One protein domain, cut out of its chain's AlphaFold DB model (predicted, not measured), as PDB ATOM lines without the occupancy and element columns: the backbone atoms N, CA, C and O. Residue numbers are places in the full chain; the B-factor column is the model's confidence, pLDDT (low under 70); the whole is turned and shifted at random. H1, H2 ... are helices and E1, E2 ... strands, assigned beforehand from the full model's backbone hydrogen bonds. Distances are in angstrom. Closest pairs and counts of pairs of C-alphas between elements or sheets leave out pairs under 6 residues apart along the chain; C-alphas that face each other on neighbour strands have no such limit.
ATOM      1  N   GLU A 281      12.734   2.713  22.365       93.62
ATOM      2  CA  GLU A 281      11.520   2.876  23.140       93.62
ATOM      3  C   GLU A 281      11.714   2.380  24.569       93.62
ATOM      4  O   GLU A 281      12.360   1.361  24.811       93.62
ATOM      5  N   VAL A 282      11.162   3.124  25.522       95.38
ATOM      6  CA  VAL A 282      11.102   2.720  26.924       95.38
ATOM      7  C   VAL A 282       9.697   2.917  27.457       95.38
ATOM      8  O   VAL A 282       9.130   3.995  27.291       95.38
ATOM      9  N   ALA A 283       9.155   1.908  28.136       96.12
ATOM     10  CA  ALA A 283       7.949   2.074  28.933       96.12
ATOM     11  C   ALA A 283       8.276   2.001  30.425       96.12
ATOM     12  O   ALA A 283       9.004   1.111  30.879       96.12
ATOM     13  N   LEU A 284       7.736   2.954  31.177       95.50
ATOM     14  CA  LEU A 284       7.788   3.000  32.629       95.50
ATOM     15  C   LEU A 284       6.406   2.624  33.164       95.50
ATOM     16  O   LEU A 284       5.399   3.115  32.653       95.50
ATOM     17  N   GLY A 285       6.372   1.750  34.171       93.06
ATOM     18  CA  GLY A 285       5.136   1.319  34.826       93.06
ATOM     19  C   GLY A 285       4.421   2.434  35.593       93.06
ATOM     20  O   GLY A 285       4.691   3.617  35.410       93.06
ATOM     21  N   ASP A 286       3.541   2.033  36.502       91.94
ATOM     22  CA  ASP A 286       2.758   2.920  37.366       91.94
ATOM     23  C   ASP A 286       3.641   3.918  38.149       91.94
ATOM     24  O   ASP A 286       4.613   3.519  38.797       91.94
ATOM     25  N   MET A 287       3.375   5.222  38.069       94.12
ATOM     26  CA  MET A 287       4.169   6.230  38.787       94.12
ATOM     27  C   MET A 287       3.619   6.578  40.170       94.12
ATOM     28  O   MET A 287       4.342   7.203  40.950       94.12
ATOM     29  N   HIS A 288       2.389   6.195  40.493       93.31
ATOM     30  CA  HIS A 288       1.691   6.506  41.736       93.31
ATOM     31  C   HIS A 288       1.810   7.978  42.192       93.31
ATOM     32  O   HIS A 288       2.053   8.271  43.373       93.31
ATOM     33  N   GLY A 289       1.747   8.937  41.260       94.62
ATOM     34  CA  GLY A 289       1.926  10.364  41.582       94.62
ATOM     35  C   GLY A 289       3.341  10.752  42.033       94.62
ATOM     36  O   GLY A 289       3.585  11.850  42.544       94.62
ATOM     37  N   ASN A 290       4.323   9.862  41.887       95.25
ATOM     38  CA  ASN A 290       5.662  10.056  42.419       95.25
ATOM     39  C   ASN A 290       6.584  10.786  41.428       95.25
ATOM     40  O   ASN A 290       7.347  10.186  40.671       95.25
ATOM     41  N   CYS A 291       6.565  12.118  41.514       95.81
ATOM     42  CA  CYS A 291       7.459  13.007  40.765       95.81
ATOM     43  C   CYS A 291       8.959  12.682  40.925       95.81
ATOM     44  O   CYS A 291       9.709  12.737  39.949       95.81
ATOM     45  N   GLU A 292       9.404  12.295  42.125       95.81
ATOM     46  CA  GLU A 292      10.802  11.924  42.376       95.81
ATOM     47  C   GLU A 292      11.189  10.657  41.602       95.81
ATOM     48  O   GLU A 292      12.221  10.626  40.931       95.81
ATOM     49  N   LEU A 293      10.327   9.641  41.633       95.38
ATOM     50  CA  LEU A 293      10.529   8.389  40.911       95.38
ATOM     51  C   LEU A 293      10.566   8.594  39.395       95.38
ATOM     52  O   LEU A 293      11.446   8.037  38.735       95.38
ATOM     53  N   LEU A 294       9.673   9.418  38.840       97.19
ATOM     54  CA  LEU A 294       9.700   9.732  37.412       97.19
ATOM     55  C   LEU A 294      11.042  10.370  37.021       97.19
ATOM     56  O   LEU A 294      11.706   9.892  36.102       97.19
ATOM     57  N   LEU A 295      11.492  11.394  37.755       97.94
ATOM     58  CA  LEU A 295      12.773  12.058  37.494       97.94
ATOM     59  C   LEU A 295      13.962  11.096  37.591       97.94
ATOM     60  O   LEU A 295      14.827  11.095  36.714       97.94
ATOM     61  N   HIS A 296      13.994  10.255  38.625       97.38
ATOM     62  CA  HIS A 296      15.028   9.232  38.786       97.38
ATOM     63  C   HIS A 296      15.039   8.233  37.632       97.38
ATOM     64  O   HIS A 296      16.108   7.905  37.117       97.38
ATOM     65  N   SER A 297      13.860   7.781  37.205       96.31
ATOM     66  CA  SER A 297      13.710   6.830  36.101       96.31
ATOM     67  C   SER A 297      14.263   7.421  34.811       96.31
ATOM     68  O   SER A 297      15.098   6.792  34.167       96.31
ATOM     69  N   LEU A 298      13.888   8.663  34.486       97.88
ATOM     70  CA  LEU A 298      14.345   9.379  33.290       97.88
ATOM     71  C   LEU A 298      15.871   9.530  33.226       97.88
ATOM     72  O   LEU A 298      16.450   9.411  32.144       97.88
ATOM     73  N   VAL A 299      16.525   9.772  34.371       97.50
ATOM     74  CA  VAL A 299      17.993   9.836  34.451       97.50
ATOM     75  C   VAL A 299      18.615   8.453  34.287       97.50
ATOM     76  O   VAL A 299      19.536   8.288  33.489       97.50
ATOM     77  N   LYS A 300      18.093   7.440  34.989       95.81
ATOM     78  CA  LYS A 300      18.607   6.064  34.919       95.81
ATOM     79  C   LYS A 300      18.536   5.477  33.516       95.81
ATOM     80  O   LYS A 300      19.492   4.827  33.103       95.81
ATOM     81  N   VAL A 301      17.452   5.740  32.782       95.62
ATOM     82  CA  VAL A 301      17.299   5.282  31.391       95.62
ATOM     83  C   VAL A 301      18.015   6.172  30.368       95.62
ATOM     84  O   VAL A 301      17.998   5.884  29.176       95.62
ATOM     85  N   GLY A 302      18.659   7.258  30.808       95.88
ATOM     86  CA  GLY A 302      19.422   8.148  29.933       95.88
ATOM     87  C   GLY A 302      18.562   8.978  28.974       95.88
ATOM     88  O   GLY A 302      19.039   9.378  27.914       95.88
ATOM     89  N   LEU A 303      17.293   9.231  29.313       96.75
ATOM     90  CA  LEU A 303      16.450  10.182  28.572       96.75
ATOM     91  C   LEU A 303      16.734  11.629  28.987       96.75
ATOM     92  O   LEU A 303      16.575  12.566  28.201       96.75
ATOM     93  N   VAL A 304      17.159  11.808  30.236       98.00
ATOM     94  CA  VAL A 304      17.461  13.099  30.847       98.00
ATOM     95  C   VAL A 304      18.829  13.034  31.521       98.00
ATOM     96  O   VAL A 304      19.179  12.026  32.127       98.00
ATOM     97  N   ARG A 305      19.582  14.137  31.484       97.44
ATOM     98  CA  ARG A 305      20.789  14.322  32.299       97.44
ATOM     99  C   ARG A 305      20.636  15.404  33.346       97.44
ATOM    100  O   ARG A 305      19.976  16.423  33.121       97.44
ATOM    101  N   ILE A 306      21.340  15.214  34.455       98.25
ATOM    102  CA  ILE A 306      21.505  16.225  35.494       98.25
ATOM    103  C   ILE A 306      22.621  17.182  35.060       98.25
ATOM    104  O   ILE A 306      23.760  16.776  34.849       98.25
ATOM    105  N   ARG A 307      22.279  18.460  34.881       97.88
ATOM    106  CA  ARG A 307      23.211  19.541  34.518       97.88
ATOM    107  C   ARG A 307      23.804  20.242  35.728       97.88
ATOM    108  O   ARG A 307      24.946  20.681  35.680       97.88
ATOM    109  N   ASP A 308      23.003  20.383  36.775       98.19
ATOM    110  CA  ASP A 308      23.366  21.092  37.993       98.19
ATOM    111  C   ASP A 308      22.902  20.262  39.192       98.19
ATOM    112  O   ASP A 308      21.714  20.216  39.517       98.19
ATOM    113  N   ASN A 309      23.861  19.593  39.840       97.56
ATOM    114  CA  ASN A 309      23.609  18.758  41.013       97.56
ATOM    115  C   ASN A 309      23.047  19.566  42.189       97.56
ATOM    116  O   ASN A 309      22.222  19.053  42.940       97.56
ATOM    117  N   SER A 310      23.452  20.829  42.353       98.06
ATOM    118  CA  SER A 310      22.931  21.674  43.431       98.06
ATOM    119  C   SER A 310      21.464  22.018  43.180       98.06
ATOM    120  O   SER A 310      20.630  21.872  44.078       98.06
ATOM    121  N   ALA A 311      21.122  22.391  41.943       98.31
ATOM    122  CA  ALA A 311      19.737  22.640  41.557       98.31
ATOM    123  C   ALA A 311      18.872  21.373  41.643       98.31
ATOM    124  O   ALA A 311      17.727  21.463  42.087       98.31
ATOM    125  N   TRP A 312      19.413  20.208  41.269       98.06
ATOM    126  CA  TRP A 312      18.748  18.910  41.424       98.06
ATOM    127  C   TRP A 312      18.400  18.629  42.882       98.06
ATOM    128  O   TRP A 312      17.229  18.426  43.196       98.06
ATOM    129  N   LEU A 313      19.388  18.682  43.781       97.62
ATOM    130  CA  LEU A 313      19.182  18.417  45.207       97.62
ATOM    131  C   LEU A 313      18.182  19.405  45.820       97.62
ATOM    132  O   LEU A 313      17.317  19.017  46.602       97.62
ATOM    133  N   ALA A 314      18.240  20.679  45.420       98.06
ATOM    134  CA  ALA A 314      17.281  21.683  45.870       98.06
ATOM    135  C   ALA A 314      15.856  21.428  45.338       98.06
ATOM    136  O   ALA A 314      14.892  21.616  46.079       98.06
ATOM    137  N   ALA A 315      15.701  21.004  44.079       98.12
ATOM    138  CA  ALA A 315      14.403  20.637  43.510       98.12
ATOM    139  C   ALA A 315      13.832  19.380  44.184       98.12
ATOM    140  O   ALA A 315      12.661  19.359  44.556       98.12
ATOM    141  N   GLN A 316      14.675  18.371  44.404       96.50
ATOM    142  CA  GLN A 316      14.327  17.136  45.098       96.50
ATOM    143  C   GLN A 316      13.875  17.413  46.536       96.50
ATOM    144  O   GLN A 316      12.861  16.876  46.971       96.50
ATOM    145  N   GLN A 317      14.555  18.310  47.258       96.94
ATOM    146  CA  GLN A 317      14.130  18.708  48.600       96.94
ATOM    147  C   GLN A 317      12.738  19.359  48.601       96.94
ATOM    148  O   GLN A 317      11.948  19.100  49.503       96.94
ATOM    149  N   LEU A 318      12.401  20.168  47.590       97.38
ATOM    150  CA  LEU A 318      11.054  20.745  47.473       97.38
ATOM    151  C   LEU A 318       9.988  19.679  47.186       97.38
ATOM    152  O   LEU A 318       8.885  19.786  47.717       97.38
ATOM    153  N   ILE A 319      10.312  18.655  46.389       96.00
ATOM    154  CA  ILE A 319       9.428  17.501  46.170       96.00
ATOM    155  C   ILE A 319       9.197  16.747  47.491       96.00
ATOM    156  O   ILE A 319       8.056  16.456  47.837       96.00
ATOM    157  N   LYS A 320      10.258  16.490  48.268       93.75
ATOM    158  CA  LYS A 320      10.142  15.830  49.579       93.75
ATOM    159  C   LYS A 320       9.271  16.639  50.538       93.75
ATOM    160  O   LYS A 320       8.355  16.091  51.133       93.75
ATOM    161  N   ASN A 321       9.484  17.951  50.617       94.25
ATOM    162  CA  ASN A 321       8.704  18.809  51.506       94.25
ATOM    163  C   ASN A 321       7.206  18.801  51.159       94.25
ATOM    164  O   ASN A 321       6.387  18.735  52.068       94.25
ATOM    165  N   VAL A 322       6.824  18.800  49.869       92.81
ATOM    166  CA  VAL A 322       5.394  18.746  49.489       92.81
ATOM    167  C   VAL A 322       4.731  17.400  49.815       92.81
ATOM    168  O   VAL A 322       3.506  17.290  49.798       92.81
ATOM    169  N   ALA A 323       5.516  16.362  50.128       87.75
ATOM    170  CA  ALA A 323       4.978  15.107  50.637       87.75
ATOM    171  C   ALA A 323       4.437  15.228  52.070       87.75
ATOM    172  O   ALA A 323       3.557  14.444  52.421       87.75
ATOM    173  N   ASP A 324       4.907  16.207  52.848       88.88
ATOM    174  CA  ASP A 324       4.599  16.346  54.278       88.88
ATOM    175  C   ASP A 324       3.879  17.664  54.604       88.88
ATOM    176  O   ASP A 324       3.048  17.709  55.512       88.88
ATOM    177  N   THR A 325       4.152  18.737  53.856       89.75
ATOM    178  CA  THR A 325       3.550  20.060  54.069       89.75
ATOM    179  C   THR A 325       2.873  20.586  52.802       89.75
ATOM    180  O   THR A 325       3.417  20.414  51.710       89.75
ATOM    181  N   PRO A 326       1.726  21.287  52.907       91.31
ATOM    182  CA  PRO A 326       1.115  21.945  51.754       91.31
ATOM    183  C   PRO A 326       2.106  22.906  51.084       91.31
ATOM    184  O   PRO A 326       2.704  23.749  51.751       91.31
ATOM    185  N   ALA A 327       2.297  22.771  49.772       93.44
ATOM    186  CA  ALA A 327       3.175  23.663  49.021       93.44
ATOM    187  C   ALA A 327       2.531  25.039  48.836       93.44
ATOM    188  O   ALA A 327       1.339  25.142  48.559       93.44
ATOM    189  N   SER A 328       3.344  26.091  48.890       97.19
ATOM    190  CA  SER A 328       2.950  27.436  48.469       97.19
ATOM    191  C   SER A 328       3.254  27.687  46.987       97.19
ATOM    192  O   SER A 328       4.168  27.103  46.396       97.19
ATOM    193  N   ALA A 329       2.574  28.662  46.382       97.81
ATOM    194  CA  ALA A 329       2.861  29.077  45.008       97.81
ATOM    195  C   ALA A 329       4.304  29.577  44.807       97.81
ATOM    196  O   ALA A 329       4.896  29.403  43.739       97.81
ATOM    197  N   LYS A 330       4.902  30.185  45.839       98.12
ATOM    198  CA  LYS A 330       6.308  30.609  45.825       98.12
ATOM    199  C   LYS A 330       7.251  29.408  45.732       98.12
ATOM    200  O   LYS A 330       8.215  29.453  44.968       98.12
ATOM    201  N   GLU A 331       6.984  28.349  46.491       98.12
ATOM    202  CA  GLU A 331       7.777  27.116  46.456       98.12
ATOM    203  C   GLU A 331       7.617  26.377  45.135       98.12
ATOM    204  O   GLU A 331       8.624  25.957  44.568       98.12
ATOM    205  N   TYR A 332       6.401  26.307  44.595       98.25
ATOM    206  CA  TYR A 332       6.161  25.734  43.274       98.25
ATOM    207  C   TYR A 332       6.943  26.473  42.172       98.25
ATOM    208  O   TYR A 332       7.691  25.858  41.408       98.25
ATOM    209  N   ARG A 333       6.867  27.810  42.121       98.38
ATOM    210  CA  ARG A 333       7.631  28.606  41.138       98.38
ATOM    211  C   ARG A 333       9.143  28.426  41.315       98.38
ATOM    212  O   ARG A 333       9.876  28.325  40.329       98.38
ATOM    213  N   ARG A 334       9.622  28.333  42.564       98.44
ATOM    214  CA  ARG A 334      11.026  28.006  42.871       98.44
ATOM    215  C   ARG A 334      11.396  26.617  42.352       98.44
ATOM    216  O   ARG A 334      12.456  26.482  41.746       98.44
ATOM    217  N   PHE A 335      10.543  25.615  42.556       98.56
ATOM    218  CA  PHE A 335      10.735  24.266  42.032       98.56
ATOM    219  C   PHE A 335      10.860  24.282  40.508       98.56
ATOM    220  O   PHE A 335      11.853  23.780  39.990       98.56
ATOM    221  N   ARG A 336       9.943  24.941  39.789       98.31
ATOM    222  CA  ARG A 336       9.980  25.036  38.318       98.31
ATOM    223  C   ARG A 336      11.282  25.667  37.809       98.31
ATOM    224  O   ARG A 336      11.911  25.151  36.884       98.31
ATOM    225  N   ALA A 337      11.738  26.741  38.456       98.50
ATOM    226  CA  ALA A 337      13.007  27.390  38.125       98.50
ATOM    227  C   ALA A 337      14.229  26.493  38.402       98.50
ATOM    228  O   ALA A 337      15.179  26.488  37.616       98.50
ATOM    229  N   LEU A 338      14.219  25.735  39.503       98.69
ATOM    230  CA  LEU A 338      15.279  24.777  39.828       98.69
ATOM    231  C   LEU A 338      15.277  23.595  38.860       98.69
ATOM    232  O   LEU A 338      16.336  23.251  38.352       98.69
ATOM    233  N   LEU A 339      14.113  23.035  38.532       98.56
ATOM    234  CA  LEU A 339      13.958  21.935  37.581       98.56
ATOM    235  C   LEU A 339      14.535  22.297  36.204       98.56
ATOM    236  O   LEU A 339      15.295  21.526  35.619       98.56
ATOM    237  N   ALA A 340      14.245  23.505  35.711       98.25
ATOM    238  CA  ALA A 340      14.760  23.987  34.430       98.25
ATOM    239  C   ALA A 340      16.300  24.027  34.366       98.25
ATOM    240  O   ALA A 340      16.865  23.771  33.295       98.25
ATOM    241  N   LYS A 341      16.957  24.326  35.499       98.38
ATOM    242  CA  LYS A 341      18.421  24.319  35.669       98.38
ATOM    243  C   LYS A 341      18.970  22.912  35.900       98.38
ATOM    244  O   LYS A 341      19.980  22.550  35.307       98.38
ATOM    245  N   ALA A 342      18.290  22.138  36.740       98.19
ATOM    246  CA  ALA A 342      18.714  20.828  37.207       98.19
ATOM    247  C   ALA A 342      18.824  19.821  36.066       98.19
ATOM    248  O   ALA A 342      19.816  19.101  36.000       98.19
ATOM    249  N   ILE A 343      17.842  19.781  35.158       98.38
ATOM    250  CA  ILE A 343      17.733  18.705  34.168       98.38
ATOM    251  C   ILE A 343      17.710  19.188  32.719       98.38
ATOM    252  O   ILE A 343      17.231  20.283  32.418       98.38
ATOM    253  N   MET A 344      18.213  18.358  31.806       97.88
ATOM    254  CA  MET A 344      18.129  18.525  30.349       97.88
ATOM    255  C   MET A 344      17.670  17.226  29.698       97.88
ATOM    256  O   MET A 344      18.225  16.183  30.027       97.88
ATOM    257  N   VAL A 345      16.752  17.295  28.734       97.50
ATOM    258  CA  VAL A 345      16.518  16.169  27.819       97.50
ATOM    259  C   VAL A 345      17.790  15.940  27.005       97.50
ATOM    260  O   VAL A 345      18.381  16.895  26.492       97.50
ATOM    261  N   GLU A 346      18.244  14.692  26.934       95.19
ATOM    262  CA  GLU A 346      19.431  14.349  26.154       95.19
ATOM    263  C   GLU A 346      19.140  14.478  24.652       95.19
ATOM    264  O   GLU A 346      18.108  13.986  24.194       95.19
ATOM    265  N   PRO A 347      20.026  15.078  23.833       91.31
ATOM    266  CA  PRO A 347      19.764  15.239  22.401       91.31
ATOM    267  C   PRO A 347      19.489  13.913  21.677       91.31
ATOM    268  O   PRO A 347      18.635  13.849  20.798       91.31
ATOM    269  N   ALA A 348      20.171  12.836  22.083       87.62
ATOM    270  CA  ALA A 348      19.947  11.495  21.543       87.62
ATOM    271  C   ALA A 348      18.586  10.896  21.950       87.62
ATOM    272  O   ALA A 348      18.098   9.983  21.288       87.62
ATOM    273  N   ALA A 349      17.962  11.402  23.018       92.31
ATOM    274  CA  ALA A 349      16.663  10.940  23.492       92.31
ATOM    275  C   ALA A 349      15.490  11.503  22.676       92.31
ATOM    276  O   ALA A 349      14.419  10.916  22.698       92.31
ATOM    277  N   VAL A 350      15.678  12.580  21.907       90.88
ATOM    278  CA  VAL A 350      14.614  13.196  21.081       90.88
ATOM    279  C   VAL A 350      14.080  12.243  20.000       90.88
ATOM    280  O   VAL A 350      12.939  12.369  19.570       90.88
ATOM    281  N   GLN A 351      14.892  11.275  19.563       86.88
ATOM    282  CA  GLN A 351      14.473  10.229  18.619       86.88
ATOM    283  C   GLN A 351      13.887   8.993  19.313       86.88
ATOM    284  O   GLN A 351      13.428   8.077  18.635       86.88
ATOM    285  N   LYS A 352      13.923   8.952  20.648       93.19
ATOM    286  CA  LYS A 352      13.383   7.854  21.440       93.19
ATOM    287  C   LYS A 352      11.943   8.148  21.836       93.19
ATOM    288  O   LYS A 352      11.556   9.303  22.009       93.19
ATOM    289  N   LYS A 353      11.176   7.084  22.033       95.25
ATOM    290  CA  LYS A 353       9.814   7.133  22.557       95.25
ATOM    291  C   LYS A 353       9.803   6.733  24.030       95.25
ATOM    292  O   LYS A 353      10.315   5.679  24.398       95.25
ATOM    293  N   LEU A 354       9.201   7.564  24.870       97.88
ATOM    294  CA  LEU A 354       8.867   7.232  26.254       97.88
ATOM    295  C   LEU A 354       7.379   6.870  26.346       97.88
ATOM    296  O   LEU A 354       6.533   7.580  25.819       97.88
ATOM    297  N   VAL A 355       7.035   5.799  27.047       98.12
ATOM    298  CA  VAL A 355       5.649   5.451  27.367       98.12
ATOM    299  C   VAL A 355       5.486   5.443  28.882       98.12
ATOM    300  O   VAL A 355       6.221   4.761  29.590       98.12
ATOM    301  N   LEU A 356       4.534   6.218  29.387       98.12
ATOM    302  CA  LEU A 356       4.172   6.267  30.800       98.12
ATOM    303  C   LEU A 356       2.867   5.492  30.979       98.12
ATOM    304  O   LEU A 356       1.839   5.902  30.438       98.12
ATOM    305  N   LEU A 357       2.903   4.374  31.710       96.50
ATOM    306  CA  LEU A 357       1.765   3.450  31.828       96.50
ATOM    307  C   LEU A 357       0.687   3.902  32.829       96.50
ATOM    308  O   LEU A 357       0.030   3.073  33.453       96.50
ATOM    309  N   GLY A 358       0.489   5.214  32.954       95.50
ATOM    310  CA  GLY A 358      -0.559   5.829  33.765       95.50
ATOM    311  C   GLY A 358      -0.217   6.002  35.246       95.50
ATOM    312  O   GLY A 358       0.942   5.873  35.653       95.50
ATOM    313  N   ASP A 359      -1.239   6.358  36.029       96.56
ATOM    314  CA  ASP A 359      -1.153   6.700  37.462       96.56
ATOM    315  C   ASP A 359      -0.114   7.798  37.725       96.56
ATOM    316  O   ASP A 359       0.621   7.850  38.717       96.56
ATOM    317  N   LEU A 360      -0.062   8.725  36.767       96.94
ATOM    318  CA  LEU A 360       0.728   9.933  36.871       96.94
ATOM    319  C   LEU A 360       0.040  10.912  37.817       96.94
ATOM    320  O   LEU A 360       0.670  11.379  38.754       96.94
ATOM    321  N   LEU A 361      -1.231  11.235  37.589       98.38
ATOM    322  CA  LEU A 361      -1.925  12.293  38.325       98.38
ATOM    323  C   LEU A 361      -3.028  11.730  39.219       98.38
ATOM    324  O   LEU A 361      -3.551  10.655  38.957       98.38
ATOM    325  N   ALA A 362      -3.400  12.479  40.257       97.69
ATOM    326  CA  ALA A 362      -4.432  12.120  41.226       97.69
ATOM    327  C   ALA A 362      -4.208  10.800  41.978       97.69
ATOM    328  O   ALA A 362      -5.152  10.097  42.327       97.69
ATOM    329  N   ASP A 363      -2.955  10.506  42.305       95.69
ATOM    330  CA  ASP A 363      -2.531   9.362  43.112       95.69
ATOM    331  C   ASP A 363      -2.020   9.791  44.518       95.69
ATOM    332  O   ASP A 363      -2.271  10.905  44.990       95.69
ATOM    333  N   ARG A 364      -1.296   8.918  45.220       93.12
ATOM    334  CA  ARG A 364      -0.965   8.912  46.652       93.12
ATOM    335  C   ARG A 364       0.168   9.859  47.059       93.12
ATOM    336  O   ARG A 364       0.321  10.130  48.249       93.12
ATOM    337  N   ARG A 365       1.018  10.327  46.135       90.69
ATOM    338  CA  ARG A 365       2.274  11.040  46.472       90.69
ATOM    339  C   ARG A 365       2.345  12.466  45.914       90.69
ATOM    340  O   ARG A 365       1.800  12.772  44.872       90.69
ATOM    341  N   HIS A 366       3.100  13.329  46.598       93.56
ATOM    342  CA  HIS A 366       3.433  14.703  46.177       93.56
ATOM    343  C   HIS A 366       2.220  15.583  45.813       93.56
ATOM    344  O   HIS A 366       1.280  15.641  46.597       93.56
ATOM    345  N   ASN A 367       2.291  16.345  44.716       97.62
ATOM    346  CA  ASN A 367       1.285  17.290  44.224       97.62
ATOM    347  C   ASN A 367       1.305  17.254  42.688       97.62
ATOM    348  O   ASN A 367       2.379  17.380  42.091       97.62
ATOM    349  N   ASP A 368       0.140  17.122  42.055       98.50
ATOM    350  CA  ASP A 368       0.007  16.964  40.597       98.50
ATOM    351  C   ASP A 368       0.652  18.105  39.793       98.50
ATOM    352  O   ASP A 368       1.196  17.881  38.710       98.50
ATOM    353  N   LEU A 369       0.681  19.332  40.332       98.44
ATOM    354  CA  LEU A 369       1.294  20.477  39.650       98.44
ATOM    355  C   LEU A 369       2.812  20.306  39.469       98.44
ATOM    356  O   LEU A 369       3.386  20.790  38.491       98.44
ATOM    357  N   TYR A 370       3.471  19.610  40.401       98.38
ATOM    358  CA  TYR A 370       4.908  19.341  40.332       98.38
ATOM    359  C   TYR A 370       5.211  18.302  39.256       98.38
ATOM    360  O   TYR A 370       6.182  18.462  38.518       98.38
ATOM    361  N   LEU A 371       4.378  17.263  39.137       98.50
ATOM    362  CA  LEU A 371       4.531  16.261  38.088       98.50
ATOM    363  C   LEU A 371       4.249  16.856  36.705       98.50
ATOM    364  O   LEU A 371       5.034  16.649  35.781       98.50
ATOM    365  N   LEU A 372       3.197  17.673  36.574       98.75
ATOM    366  CA  LEU A 372       2.909  18.402  35.337       98.75
ATOM    367  C   LEU A 372       4.086  19.280  34.907       98.75
ATOM    368  O   LEU A 372       4.405  19.304  33.726       98.75
ATOM    369  N   ALA A 373       4.786  19.936  35.838       98.69
ATOM    370  CA  ALA A 373       5.984  20.712  35.512       98.69
ATOM    371  C   ALA A 373       7.158  19.846  35.004       98.69
ATOM    372  O   ALA A 373       7.975  20.327  34.216       98.69
ATOM    373  N   VAL A 374       7.249  18.573  35.413       98.62
ATOM    374  CA  VAL A 374       8.202  17.614  34.824       98.62
ATOM    375  C   VAL A 374       7.799  17.268  33.397       98.62
ATOM    376  O   VAL A 374       8.640  17.374  32.508       98.62
ATOM    377  N   LEU A 375       6.529  16.933  33.150       98.75
ATOM    378  CA  LEU A 375       6.028  16.661  31.795       98.75
ATOM    379  C   LEU A 375       6.218  17.875  30.872       98.75
ATOM    380  O   LEU A 375       6.715  17.737  29.757       98.75
ATOM    381  N   ASP A 376       5.929  19.075  31.375       98.56
ATOM    382  CA  ASP A 376       6.157  20.359  30.705       98.56
ATOM    383  C   ASP A 376       7.621  20.515  30.273       98.56
ATOM    384  O   ASP A 376       7.922  20.895  29.141       98.56
ATOM    385  N   ARG A 377       8.555  20.126  31.152       98.19
ATOM    386  CA  ARG A 377       9.990  20.167  30.866       98.19
ATOM    387  C   ARG A 377      10.413  19.170  29.787       98.19
ATOM    388  O   ARG A 377      11.318  19.496  29.013       98.19
ATOM    389  N   LEU A 378       9.804  17.982  29.755       98.44
ATOM    390  CA  LEU A 378      10.047  16.966  28.724       98.44
ATOM    391  C   LEU A 378       9.512  17.421  27.365       98.44
ATOM    392  O   LEU A 378      10.232  17.329  26.371       98.44
ATOM    393  N   HIS A 379       8.299  17.979  27.349       98.12
ATOM    394  CA  HIS A 379       7.675  18.552  26.160       98.12
ATOM    395  C   HIS A 379       8.518  19.684  25.563       98.12
ATOM    396  O   HIS A 379       8.876  19.630  24.389       98.12
ATOM    397  N   ASP A 380       8.924  20.660  26.383       97.56
ATOM    398  CA  ASP A 380       9.790  21.766  25.953       97.56
ATOM    399  C   ASP A 380      11.179  21.269  25.486       97.56
ATOM    400  O   ASP A 380      11.879  21.954  24.741       97.56
ATOM    401  N   GLY A 381      11.604  20.083  25.934       96.62
ATOM    402  CA  GLY A 381      12.826  19.411  25.489       96.62
ATOM    403  C   GLY A 381      12.675  18.593  24.202       96.62
ATOM    404  O   GLY A 381      13.667  18.032  23.739       96.62
ATOM    405  N   GLY A 382      11.470  18.514  23.630       96.19
ATOM    406  CA  GLY A 382      11.185  17.781  22.396       96.19
ATOM    407  C   GLY A 382      11.185  16.258  22.544       96.19
ATOM    408  O   GLY A 382      11.266  15.564  21.535       96.19
ATOM    409  N   LEU A 383      11.119  15.724  23.769       97.06
ATOM    410  CA  LEU A 383      11.021  14.279  23.973       97.06
ATOM    411  C   LEU A 383       9.660  13.782  23.467       97.06
ATOM    412  O   LEU A 383       8.627  14.336  23.843       97.06
ATOM    413  N   ALA A 384       9.649  12.732  22.648       96.44
ATOM    414  CA  ALA A 384       8.412  12.071  22.253       96.44
ATOM    415  C   ALA A 384       7.944  11.149  23.385       96.44
ATOM    416  O   ALA A 384       8.680  10.245  23.793       96.44
ATOM    417  N   TYR A 385       6.728  11.360  23.889       98.31
ATOM    418  CA  TYR A 385       6.154  10.474  24.891       98.31
ATOM    419  C   TYR A 385       4.653  10.256  24.720       98.31
ATOM    420  O   TYR A 385       3.942  11.115  24.212       98.31
ATOM    421  N   ASP A 386       4.194   9.095  25.176       98.44
ATOM    422  CA  ASP A 386       2.785   8.762  25.344       98.44
ATOM    423  C   ASP A 386       2.479   8.553  26.831       98.44
ATOM    424  O   ASP A 386       3.315   8.057  27.589       98.44
ATOM    425  N   ILE A 387       1.255   8.883  27.233       98.62
ATOM    426  CA  ILE A 387       0.692   8.578  28.551       98.62
ATOM    427  C   ILE A 387      -0.521   7.685  28.320       98.62
ATOM    428  O   ILE A 387      -1.450   8.105  27.637       98.62
ATOM    429  N   THR A 388      -0.546   6.468  28.856       98.06
ATOM    430  CA  THR A 388      -1.763   5.643  28.798       98.06
ATOM    431  C   THR A 388      -2.721   6.057  29.908       98.06
ATOM    432  O   THR A 388      -2.305   6.151  31.059       98.06
ATOM    433  N   LEU A 389      -3.993   6.260  29.578       97.69
ATOM    434  CA  LEU A 389      -5.036   6.651  30.522       97.69
ATOM    435  C   LEU A 389      -5.208   5.603  31.630       97.69
ATOM    436  O   LEU A 389      -5.548   4.452  31.347       97.69
ATOM    437  N   SER A 390      -5.049   6.024  32.883       96.50
ATOM    438  CA  SER A 390      -5.359   5.223  34.066       96.50
ATOM    439  C   SER A 390      -6.646   5.624  34.779       96.50
ATOM    440  O   SER A 390      -7.300   6.617  34.449       96.50
ATOM    441  N   ASN A 391      -7.007   4.843  35.796       94.88
ATOM    442  CA  ASN A 391      -8.094   5.162  36.709       94.88
ATOM    443  C   ASN A 391      -7.820   6.423  37.543       94.88
ATOM    444  O   ASN A 391      -8.755   7.198  37.757       94.88
ATOM    445  N   HIS A 392      -6.579   6.657  37.986       96.31
ATOM    446  CA  HIS A 392      -6.204   7.886  38.693       96.31
ATOM    447  C   HIS A 392      -6.147   9.091  37.748       96.31
ATOM    448  O   HIS A 392      -6.767  10.121  38.022       96.31
ATOM    449  N   ASP A 393      -5.540   8.935  36.571       97.81
ATOM    450  CA  ASP A 393      -5.534   9.957  35.522       97.81
ATOM    451  C   ASP A 393      -6.963  10.402  35.168       97.81
ATOM    452  O   ASP A 393      -7.243  11.597  35.044       97.81
ATOM    453  N   ALA A 394      -7.916   9.466  35.114       96.88
ATOM    454  CA  ALA A 394      -9.320   9.794  34.909       96.88
ATOM    455  C   ALA A 394      -9.904  10.728  35.987       96.88
ATOM    456  O   ALA A 394     -10.678  11.628  35.647       96.88
ATOM    457  N   GLN A 395      -9.513  10.574  37.260       96.50
ATOM    458  CA  GLN A 395      -9.941  11.464  38.351       96.50
ATOM    459  C   GLN A 395      -9.422  12.889  38.146       96.50
ATOM    460  O   GLN A 395     -10.165  13.856  38.329       96.50
ATOM    461  N   PHE A 396      -8.167  13.032  37.713       98.25
ATOM    462  CA  PHE A 396      -7.588  14.333  37.377       98.25
ATOM    463  C   PHE A 396      -8.344  15.010  36.218       98.25
ATOM    464  O   PHE A 396      -8.624  16.212  36.260       98.25
ATOM    465  N   ILE A 397      -8.755  14.242  35.205       97.56
ATOM    466  CA  ILE A 397      -9.540  14.762  34.074       97.56
ATOM    467  C   ILE A 397     -10.930  15.215  34.539       97.56
ATOM    468  O   ILE A 397     -11.359  16.316  34.187       97.56
ATOM    469  N   HIS A 398     -11.615  14.428  35.379       95.62
ATOM    470  CA  HIS A 398     -12.891  14.823  35.990       95.62
ATOM    471  C   HIS A 398     -12.761  16.084  36.850       95.62
ATOM    472  O   HIS A 398     -13.621  16.973  36.798       95.62
ATOM    473  N   TYR A 399     -11.663  16.211  37.596       97.19
ATOM    474  CA  TYR A 399     -11.353  17.406  38.366       97.19
ATOM    475  C   TYR A 399     -11.214  18.649  37.478       97.19
ATOM    476  O   TYR A 399     -11.869  19.662  37.736       97.19
ATOM    477  N   LEU A 400     -10.415  18.586  36.410       96.94
ATOM    478  CA  LEU A 400     -10.264  19.717  35.490       96.94
ATOM    479  C   LEU A 400     -11.576  20.056  34.775       96.94
ATOM    480  O   LEU A 400     -11.927  21.230  34.661       96.94
ATOM    481  N   ALA A 401     -12.316  19.041  34.331       95.25
ATOM    482  CA  ALA A 401     -13.606  19.197  33.672       95.25
ATOM    483  C   ALA A 401     -14.641  19.892  34.570       95.25
ATOM    484  O   ALA A 401     -15.300  20.836  34.136       95.25
ATOM    485  N   SER A 402     -14.770  19.454  35.825       94.88
ATOM    486  CA  SER A 402     -15.748  19.998  36.779       94.88
ATOM    487  C   SER A 402     -15.412  21.409  37.263       94.88
ATOM    488  O   SER A 402     -16.314  22.155  37.646       94.88
ATOM    489  N   ASN A 403     -14.132  21.789  37.207       96.62
ATOM    490  CA  ASN A 403     -13.657  23.131  37.546       96.62
ATOM    491  C   ASN A 403     -13.461  24.036  36.321       96.62
ATOM    492  O   ASN A 403     -13.041  25.190  36.456       96.62
ATOM    493  N   ASN A 404     -13.782  23.551  35.120       93.62
ATOM    494  CA  ASN A 404     -13.687  24.354  33.914       93.62
ATOM    495  C   ASN A 404     -14.671  25.533  33.974       93.62
ATOM    496  O   ASN A 404     -15.848  25.371  34.293       93.62
ATOM    497  N   GLY A 405     -14.184  26.737  33.681       92.44
ATOM    498  CA  GLY A 405     -14.985  27.961  33.746       92.44
ATOM    499  C   GLY A 405     -15.327  28.448  35.159       92.44
ATOM    500  O   GLY A 405     -16.052  29.435  35.280       92.44
ATOM    501  N   VAL A 406     -14.810  27.819  36.225       94.69
ATOM    502  CA  VAL A 406     -14.946  28.355  37.587       94.69
ATOM    503  C   VAL A 406     -14.172  29.684  37.682       94.69
ATOM    504  O   VAL A 406     -12.959  29.696  37.447       94.69
ATOM    505  N   PRO A 407     -14.844  30.806  38.012       93.44
ATOM    506  CA  PRO A 407     -14.217  32.112  38.205       93.44
ATOM    507  C   PRO A 407     -13.115  32.110  39.274       93.44
ATOM    508  O   PRO A 407     -13.128  31.287  40.190       93.44
ATOM    509  N   GLU A 408     -12.168  33.048  39.180       91.00
ATOM    510  CA  GLU A 408     -11.022  33.144  40.104       91.00
ATOM    511  C   GLU A 408     -11.430  33.431  41.560       91.00
ATOM    512  O   GLU A 408     -10.748  32.981  42.476       91.00
ATOM    513  N   ASP A 409     -12.562  34.106  41.781       93.38
ATOM    514  CA  ASP A 409     -13.120  34.422  43.104       93.38
ATOM    515  C   ASP A 409     -13.867  33.246  43.758       93.38
ATOM    516  O   ASP A 409     -14.233  33.314  44.933       93.38
ATOM    517  N   ARG A 410     -14.081  32.146  43.024       97.19
ATOM    518  CA  ARG A 410     -14.706  30.924  43.542       97.19
ATOM    519  C   ARG A 410     -13.676  29.807  43.711       97.19
ATOM    520  O   ARG A 410     -12.805  29.636  42.853       97.19
ATOM    521  N   PRO A 411     -13.753  29.015  44.794       97.50
ATOM    522  CA  PRO A 411     -12.842  27.898  44.992       97.50
ATOM    523  C   PRO A 411     -13.138  26.765  44.001       97.50
ATOM    524  O   PRO A 411     -14.299  26.472  43.703       97.50
ATOM    525  N   TYR A 412     -12.081  26.111  43.529       98.00
ATOM    526  CA  TYR A 412     -12.162  24.804  42.889       98.00
ATOM    527  C   TYR A 412     -12.655  23.748  43.888       98.00
ATOM    528  O   TYR A 412     -12.433  23.862  45.100       98.00
ATOM    529  N   GLN A 413     -13.336  22.721  43.383       97.38
ATOM    530  CA  GLN A 413     -13.960  21.660  44.171       97.38
ATOM    531  C   GLN A 413     -13.547  20.274  43.663       97.38
ATOM    532  O   GLN A 413     -13.442  20.049  42.459       97.38
ATOM    533  N   LEU A 414     -13.376  19.322  44.582       95.44
ATOM    534  CA  LEU A 414     -13.124  17.910  44.273       95.44
ATOM    535  C   LEU A 414     -14.449  17.193  43.962       95.44
ATOM    536  O   LEU A 414     -14.967  16.437  44.777       95.44
ATOM    537  N   ARG A 415     -15.054  17.494  42.807       91.00
ATOM    538  CA  ARG A 415     -16.314  16.873  42.363       91.00
ATOM    539  C   ARG A 415     -16.054  15.687  41.444       91.00
ATOM    540  O   ARG A 415     -15.191  15.763  40.577       91.00
ATOM    541  N   GLY A 416     -16.872  14.643  41.584       83.44
ATOM    542  CA  GLY A 416     -16.831  13.475  40.700       83.44
ATOM    543  C   GLY A 416     -15.592  12.600  40.889       83.44
ATOM    544  O   GLY A 416     -15.225  11.889  39.963       83.44
ATOM    545  N   ILE A 417     -14.948  12.679  42.058       91.00
ATOM    546  CA  ILE A 417     -13.813  11.827  42.403       91.00
ATOM    547  C   ILE A 417     -14.354  10.553  43.048       91.00
ATOM    548  O   ILE A 417     -14.940  10.621  44.127       91.00
ATOM    549  N   SER A 418     -14.188   9.413  42.380       88.75
ATOM    550  CA  SER A 418     -14.644   8.106  42.875       88.75
ATOM    551  C   SER A 418     -13.582   7.373  43.696       88.75
ATOM    552  O   SER A 418     -13.906   6.488  44.481       88.75
ATOM    553  N   ILE A 419     -12.311   7.752  43.551       89.25
ATOM    554  CA  ILE A 419     -11.206   7.155  44.302       89.25
ATOM    555  C   ILE A 419     -11.070   7.832  45.672       89.25
ATOM    556  O   ILE A 419     -10.996   9.059  45.776       89.25
ATOM    557  N   GLY A 420     -10.990   7.017  46.729       89.81
ATOM    558  CA  GLY A 420     -10.931   7.487  48.112       89.81
ATOM    559  C   GLY A 420      -9.783   8.475  48.395       89.81
ATOM    560  O   GLY A 420      -8.727   8.402  47.760       89.81
ATOM    561  N   PRO A 421      -9.926   9.379  49.384       92.75
ATOM    562  CA  PRO A 421      -8.965  10.458  49.604       92.75
ATOM    563  C   PRO A 421      -7.515  10.009  49.845       92.75
ATOM    564  O   PRO A 421      -6.579  10.612  49.327       92.75
ATOM    565  N   ALA A 422      -7.297   8.915  50.578       90.62
ATOM    566  CA  ALA A 422      -5.949   8.395  50.833       90.62
ATOM    567  C   ALA A 422      -5.211   7.948  49.553       90.62
ATOM    568  O   ALA A 422      -3.990   7.816  49.544       90.62
ATOM    569  N   GLN A 423      -5.955   7.721  48.472       92.25
ATOM    570  CA  GLN A 423      -5.458   7.259  47.184       92.25
ATOM    571  C   GLN A 423      -5.358   8.416  46.166       92.25
ATOM    572  O   GLN A 423      -4.777   8.228  45.110       92.25
ATOM    573  N   THR A 424      -5.858   9.622  46.482       95.94
ATOM    574  CA  THR A 424      -5.862  10.818  45.603       95.94
ATOM    575  C   THR A 424      -5.193  12.043  46.246       95.94
ATOM    576  O   THR A 424      -5.544  13.195  45.979       95.94
ATOM    577  N   VAL A 425      -4.223  11.811  47.132       95.94
ATOM    578  CA  VAL A 425      -3.545  12.851  47.929       95.94
ATOM    579  C   VAL A 425      -2.918  13.952  47.064       95.94
ATOM    580  O   VAL A 425      -3.005  15.137  47.393       95.94
ATOM    581  N   SER A 426      -2.299  13.583  45.944       97.50
ATOM    582  CA  SER A 426      -1.682  14.518  44.994       97.50
ATOM    583  C   SER A 426      -2.678  15.529  44.415       97.50
ATOM    584  O   SER A 426      -2.358  16.721  44.328       97.50
ATOM    585  N   LEU A 427      -3.901  15.076  44.115       98.12
ATOM    586  CA  LEU A 427      -5.001  15.894  43.611       98.12
ATOM    587  C   LEU A 427      -5.580  16.803  44.694       98.12
ATOM    588  O   LEU A 427      -5.897  17.962  44.430       98.12
ATOM    589  N   GLN A 428      -5.695  16.311  45.928       97.62
ATOM    590  CA  GLN A 428      -6.132  17.138  47.059       97.62
ATOM    591  C   GLN A 428      -5.181  18.307  47.284       97.62
ATOM    592  O   GLN A 428      -5.621  19.453  47.361       97.62
ATOM    593  N   ARG A 429      -3.874  18.038  47.283       97.44
ATOM    594  CA  ARG A 429      -2.842  19.073  47.418       97.44
ATOM    595  C   ARG A 429      -2.824  20.033  46.239       97.44
ATOM    596  O   ARG A 429      -2.589  21.226  46.431       97.44
ATOM    597  N   LEU A 430      -3.075  19.546  45.021       98.38
ATOM    598  CA  LEU A 430      -3.289  20.424  43.873       98.38
ATOM    599  C   LEU A 430      -4.474  21.358  44.137       98.38
ATOM    600  O   LEU A 430      -4.341  22.569  43.972       98.38
ATOM    601  N   ASN A 431      -5.610  20.815  44.572       98.25
ATOM    602  CA  ASN A 431      -6.815  21.590  44.830       98.25
ATOM    603  C   ASN A 431      -6.627  22.635  45.935       98.25
ATOM    604  O   ASN A 431      -7.070  23.773  45.782       98.25
ATOM    605  N   GLU A 432      -5.935  22.282  47.015       97.81
ATOM    606  CA  GLU A 432      -5.528  23.225  48.057       97.81
ATOM    607  C   GLU A 432      -4.685  24.364  47.473       97.81
ATOM    608  O   GLU A 432      -5.028  25.531  47.654       97.81
ATOM    609  N   LEU A 433      -3.643  24.045  46.696       98.12
ATOM    610  CA  LEU A 433      -2.767  25.043  46.079       98.12
ATOM    611  C   LEU A 433      -3.522  25.959  45.095       98.12
ATOM    612  O   LEU A 433      -3.320  27.173  45.113       98.12
ATOM    613  N   MET A 434      -4.430  25.414  44.277       98.25
ATOM    614  CA  MET A 434      -5.261  26.193  43.341       98.25
ATOM    615  C   MET A 434      -6.252  27.134  44.038       98.25
ATOM    616  O   MET A 434      -6.725  28.097  43.426       98.25
ATOM    617  N   ASN A 435      -6.600  26.842  45.292       97.69
ATOM    618  CA  ASN A 435      -7.481  27.666  46.114       97.69
ATOM    619  C   ASN A 435      -6.714  28.672  46.976       97.69
ATOM    620  O   ASN A 435      -7.240  29.745  47.256       97.69
ATOM    621  N   GLN A 436      -5.471  28.361  47.345       97.44
ATOM    622  CA  GLN A 436      -4.567  29.291  48.021       97.44
ATOM    623  C   GLN A 436      -4.029  30.373  47.073       97.44
ATOM    624  O   GLN A 436      -3.935  31.532  47.469       97.44
ATOM    625  N   ASP A 437      -3.688  30.018  45.828       97.75
ATOM    626  CA  ASP A 437      -3.244  30.967  44.797       97.75
ATOM    627  C   ASP A 437      -3.972  30.715  43.459       97.75
ATOM    628  O   ASP A 437      -3.478  29.972  42.600       97.75
ATOM    629  N   PRO A 438      -5.135  31.364  43.234       97.25
ATOM    630  CA  PRO A 438      -5.887  31.253  41.983       97.25
ATOM    631  C   PRO A 438      -5.103  31.650  40.725       97.25
ATOM    632  O   PRO A 438      -5.460  31.204  39.631       97.25
ATOM    633  N   SER A 439      -4.014  32.426  40.843       96.12
ATOM    634  CA  SER A 439      -3.199  32.824  39.685       96.12
ATOM    635  C   SER A 439      -2.525  31.633  38.993       96.12
ATOM    636  O   SER A 439      -2.226  31.698  37.798       96.12
ATOM    637  N   LEU A 440      -2.345  30.514  39.704       97.56
ATOM    638  CA  LEU A 440      -1.783  29.282  39.149       97.56
ATOM    639  C   LEU A 440      -2.775  28.494  38.284       97.56
ATOM    640  O   LEU A 440      -2.362  27.629  37.515       97.56
ATOM    641  N   ARG A 441      -4.080  28.784  38.349       97.69
ATOM    642  CA  ARG A 441      -5.109  28.022  37.616       97.69
ATOM    643  C   ARG A 441      -4.942  28.104  36.101       97.69
ATOM    644  O   ARG A 441      -5.271  27.152  35.396       97.69
ATOM    645  N   ARG A 442      -4.456  29.242  35.592       96.56
ATOM    646  CA  ARG A 442      -4.131  29.395  34.166       96.56
ATOM    647  C   ARG A 442      -2.927  28.538  33.792       96.56
ATOM    648  O   ARG A 442      -3.028  27.758  32.857       96.56
ATOM    649  N   GLU A 443      -1.854  28.619  34.576       97.38
ATOM    650  CA  GLU A 443      -0.643  27.814  34.377       97.38
ATOM    651  C   GLU A 443      -0.947  26.307  34.412       97.38
ATOM    652  O   GLU A 443      -0.490  25.578  33.536       97.38
ATOM    653  N   LEU A 444      -1.791  25.847  35.345       98.19
ATOM    654  CA  LEU A 444      -2.285  24.466  35.397       98.19
ATOM    655  C   LEU A 444      -2.946  24.046  34.076       98.19
ATOM    656  O   LEU A 444      -2.599  23.002  33.527       98.19
ATOM    657  N   ARG A 445      -3.896  24.843  33.566       97.50
ATOM    658  CA  ARG A 445      -4.614  24.528  32.319       97.50
ATOM    659  C   ARG A 445      -3.682  24.524  31.112       97.50
ATOM    660  O   ARG A 445      -3.780  23.620  30.288       97.50
ATOM    661  N   ASP A 446      -2.773  25.490  31.032       97.56
ATOM    662  CA  ASP A 446      -1.832  25.610  29.920       97.56
ATOM    663  C   ASP A 446      -0.869  24.409  29.886       97.56
ATOM    664  O   ASP A 446      -0.693  23.788  28.835       97.56
ATOM    665  N   MET A 447      -0.305  24.023  31.040       97.94
ATOM    666  CA  MET A 447       0.546  22.831  31.155       97.94
ATOM    667  C   MET A 447      -0.227  21.546  30.856       97.94
ATOM    668  O   MET A 447       0.242  20.726  30.068       97.94
ATOM    669  N   ALA A 448      -1.420  21.372  31.433       98.12
ATOM    670  CA  ALA A 448      -2.246  20.196  31.174       98.12
ATOM    671  C   ALA A 448      -2.588  20.077  29.680       98.12
ATOM    672  O   ALA A 448      -2.454  19.005  29.094       98.12
ATOM    673  N   SER A 449      -2.949  21.183  29.026       97.12
ATOM    674  CA  SER A 449      -3.254  21.200  27.593       97.12
ATOM    675  C   SER A 449      -2.060  20.803  26.728       97.12
ATOM    676  O   SER A 449      -2.225  19.997  25.813       97.12
ATOM    677  N   ARG A 450      -0.872  21.370  26.976       96.69
ATOM    678  CA  ARG A 450       0.284  21.206  26.073       96.69
ATOM    679  C   ARG A 450       1.138  19.971  26.370       96.69
ATOM    680  O   ARG A 450       1.621  19.325  25.445       96.69
ATOM    681  N   ALA A 451       1.308  19.636  27.647       98.06
ATOM    682  CA  ALA A 451       2.244  18.612  28.101       98.06
ATOM    683  C   ALA A 451       1.569  17.333  28.618       98.06
ATOM    684  O   ALA A 451       2.252  16.331  28.817       98.06
ATOM    685  N   TYR A 452       0.247  17.324  28.807       98.69
ATOM    686  CA  TYR A 452      -0.477  16.132  29.256       98.69
ATOM    687  C   TYR A 452      -1.487  15.647  28.211       98.69
ATOM    688  O   TYR A 452      -1.271  14.607  27.594       98.69
ATOM    689  N   PHE A 453      -2.536  16.422  27.921       98.00
ATOM    690  CA  PHE A 453      -3.644  15.978  27.066       98.00
ATOM    691  C   PHE A 453      -3.219  15.578  25.649       98.00
ATOM    692  O   PHE A 453      -3.685  14.556  25.153       98.00
ATOM    693  N   GLY A 454      -2.292  16.309  25.018       96.50
ATOM    694  CA  GLY A 454      -1.787  15.958  23.681       96.50
ATOM    695  C   GLY A 454      -1.040  14.614  23.616       96.50
ATOM    696  O   GLY A 454      -0.976  13.986  22.554       96.50
ATOM    697  N   HIS A 455      -0.524  14.149  24.754       98.38
ATOM    698  CA  HIS A 455       0.236  12.900  24.884       98.38
ATOM    699  C   HIS A 455      -0.600  11.762  25.479       98.38
ATOM    700  O   HIS A 455      -0.171  10.613  25.450       98.38
ATOM    701  N   LEU A 456      -1.806  12.054  25.972       98.50
ATOM    702  CA  LEU A 456      -2.697  11.071  26.579       98.50
ATOM    703  C   LEU A 456      -3.333  10.157  25.516       98.50
ATOM    704  O   LEU A 456      -3.870  10.614  24.505       98.50
ATOM    705  N   LYS A 457      -3.288   8.849  25.746       98.31
ATOM    706  CA  LYS A 457      -3.798   7.786  24.873       98.31
ATOM    707  C   LYS A 457      -4.692   6.866  25.693       98.31
ATOM    708  O   LYS A 457      -4.375   6.595  26.844       98.31
ATOM    709  N   ALA A 458      -5.760   6.332  25.109       97.25
ATOM    710  CA  ALA A 458      -6.504   5.253  25.764       97.25
ATOM    711  C   ALA A 458      -5.632   3.984  25.829       97.25
ATOM    712  O   ALA A 458      -5.484   3.370  26.878       97.25
ATOM    713  N   VAL A 459      -4.974   3.668  24.707       97.06
ATOM    714  CA  VAL A 459      -3.955   2.616  24.557       97.06
ATOM    715  C   VAL A 459      -2.875   3.099  23.580       97.06
ATOM    716  O   VAL A 459      -3.173   3.881  22.681       97.06
ATOM    717  N   SER A 460      -1.619   2.667  23.712       96.56
ATOM    718  CA  SER A 460      -0.529   2.978  22.756       96.56
ATOM    719  C   SER A 460       0.011   1.692  22.116       96.56
ATOM    720  O   SER A 460      -0.383   0.606  22.510       96.56
ATOM    721  N   THR A 461       0.887   1.771  21.115       95.56
ATOM    722  CA  THR A 461       1.558   0.606  20.504       95.56
ATOM    723  C   THR A 461       3.065   0.748  20.562       95.56
ATOM    724  O   THR A 461       3.569   1.870  20.489       95.56
ATOM    725  N   THR A 462       3.792  -0.369  20.598       93.19
ATOM    726  CA  THR A 462       5.234  -0.359  20.320       93.19
ATOM    727  C   THR A 462       5.515   0.238  18.946       93.19
ATOM    728  O   THR A 462       4.669   0.229  18.047       93.19
TER     729      THR A 462
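Overview. This is residues 281 to 462 of the 804 residues of an uncharacterized protein of Cupriavidus gilardii J11 (UniProt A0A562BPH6). A small parallel sheet, E1 E4 E5, lies along one side of a helical body whose core is H5, with H1, H3, H7 and H8 packed round it. H2 folds back along H3 as a helical hairpin on the side of H5 away from the sheet, a two-strand sheet E2 E3 lies near one end, and H6 with the long stretch 403 to 424 covers the other. The printed part has 182 residues, with eight named helices and five named strands in the order E1 H1 E2 H2 H3 E3 H4 E4 H5 E5 H6 H7 H8, and is mostly helix. It is compact, with a radius of gyration of the C-alphas of 15.4 A and spans of 45 by 38 by 27 A.

Arrangement. E4, residues 353 to 356, is the inner strand between E1, residues 281 to 284, and E5, residues 384 to 388. N 282 and O 353 are 2.9 A apart, and N 386 and O 354 are 2.9 A apart, both within hydrogen-bond range. H5, residues 368 to 380, forms with E4 and E5 a strand-helix-strand unit, two parallel neighbour strands with a helix between, with a right-handed crossover. The hub H5 touches H8, residues 440 to 455, at a steep tilt of 56 degrees, the closest C-alphas being those of Asp 376 and Ala 451, 5.0 A. It touches H1, residues 291 to 300, closest at Cys 291 and Leu 371, C-alphas 5.1 A apart, with its residues 370 to 374 alone. It touches H3, residues 329 to 342, closest at C-alphas 336 and 373, 6.5 A. H7, residues 425 to 436, touches it about perpendicular, at 89 degrees, closest at C-alphas 426 and 368, 5.3 A. H2, residues 309 to 322, and H3 form a hairpin, closest at C-alphas 312 and 342, 4.6 A. E2, residues 304 to 306, is antiparallel to E3, residues 343 to 345, with N 305 and O 344 2.9 A apart. H6, residues 391 to 402, touches no helix. H4, residues 347 to 351, only grazes the larger sheet. Every O i to N i+4 pair is within hydrogen-bond range in H1, H2, H5, H6 and H7; H3 has 9 of 10, H8 9 of 12, and H4 0 of 1, with 1 of 2 O i to N i+3 pairs.

Along the chain. E1 begins at C-alpha 281 (11.520, 2.876, 23.140). H8 is 21.8 A long, H2 20.1 A, H3 19.5 A and H5 18.3 A. H8 ends at C-alpha 455 (0.236, 12.900, 24.884).

Size, cuts and confidence. The C-alphas of Ala 348 and Asp 409, the two farthest apart, are 45.7 A apart. The printed part has no cut. The links E4 to H5 and H6 to H7 are long. No printed residue is under 70 in pLDDT.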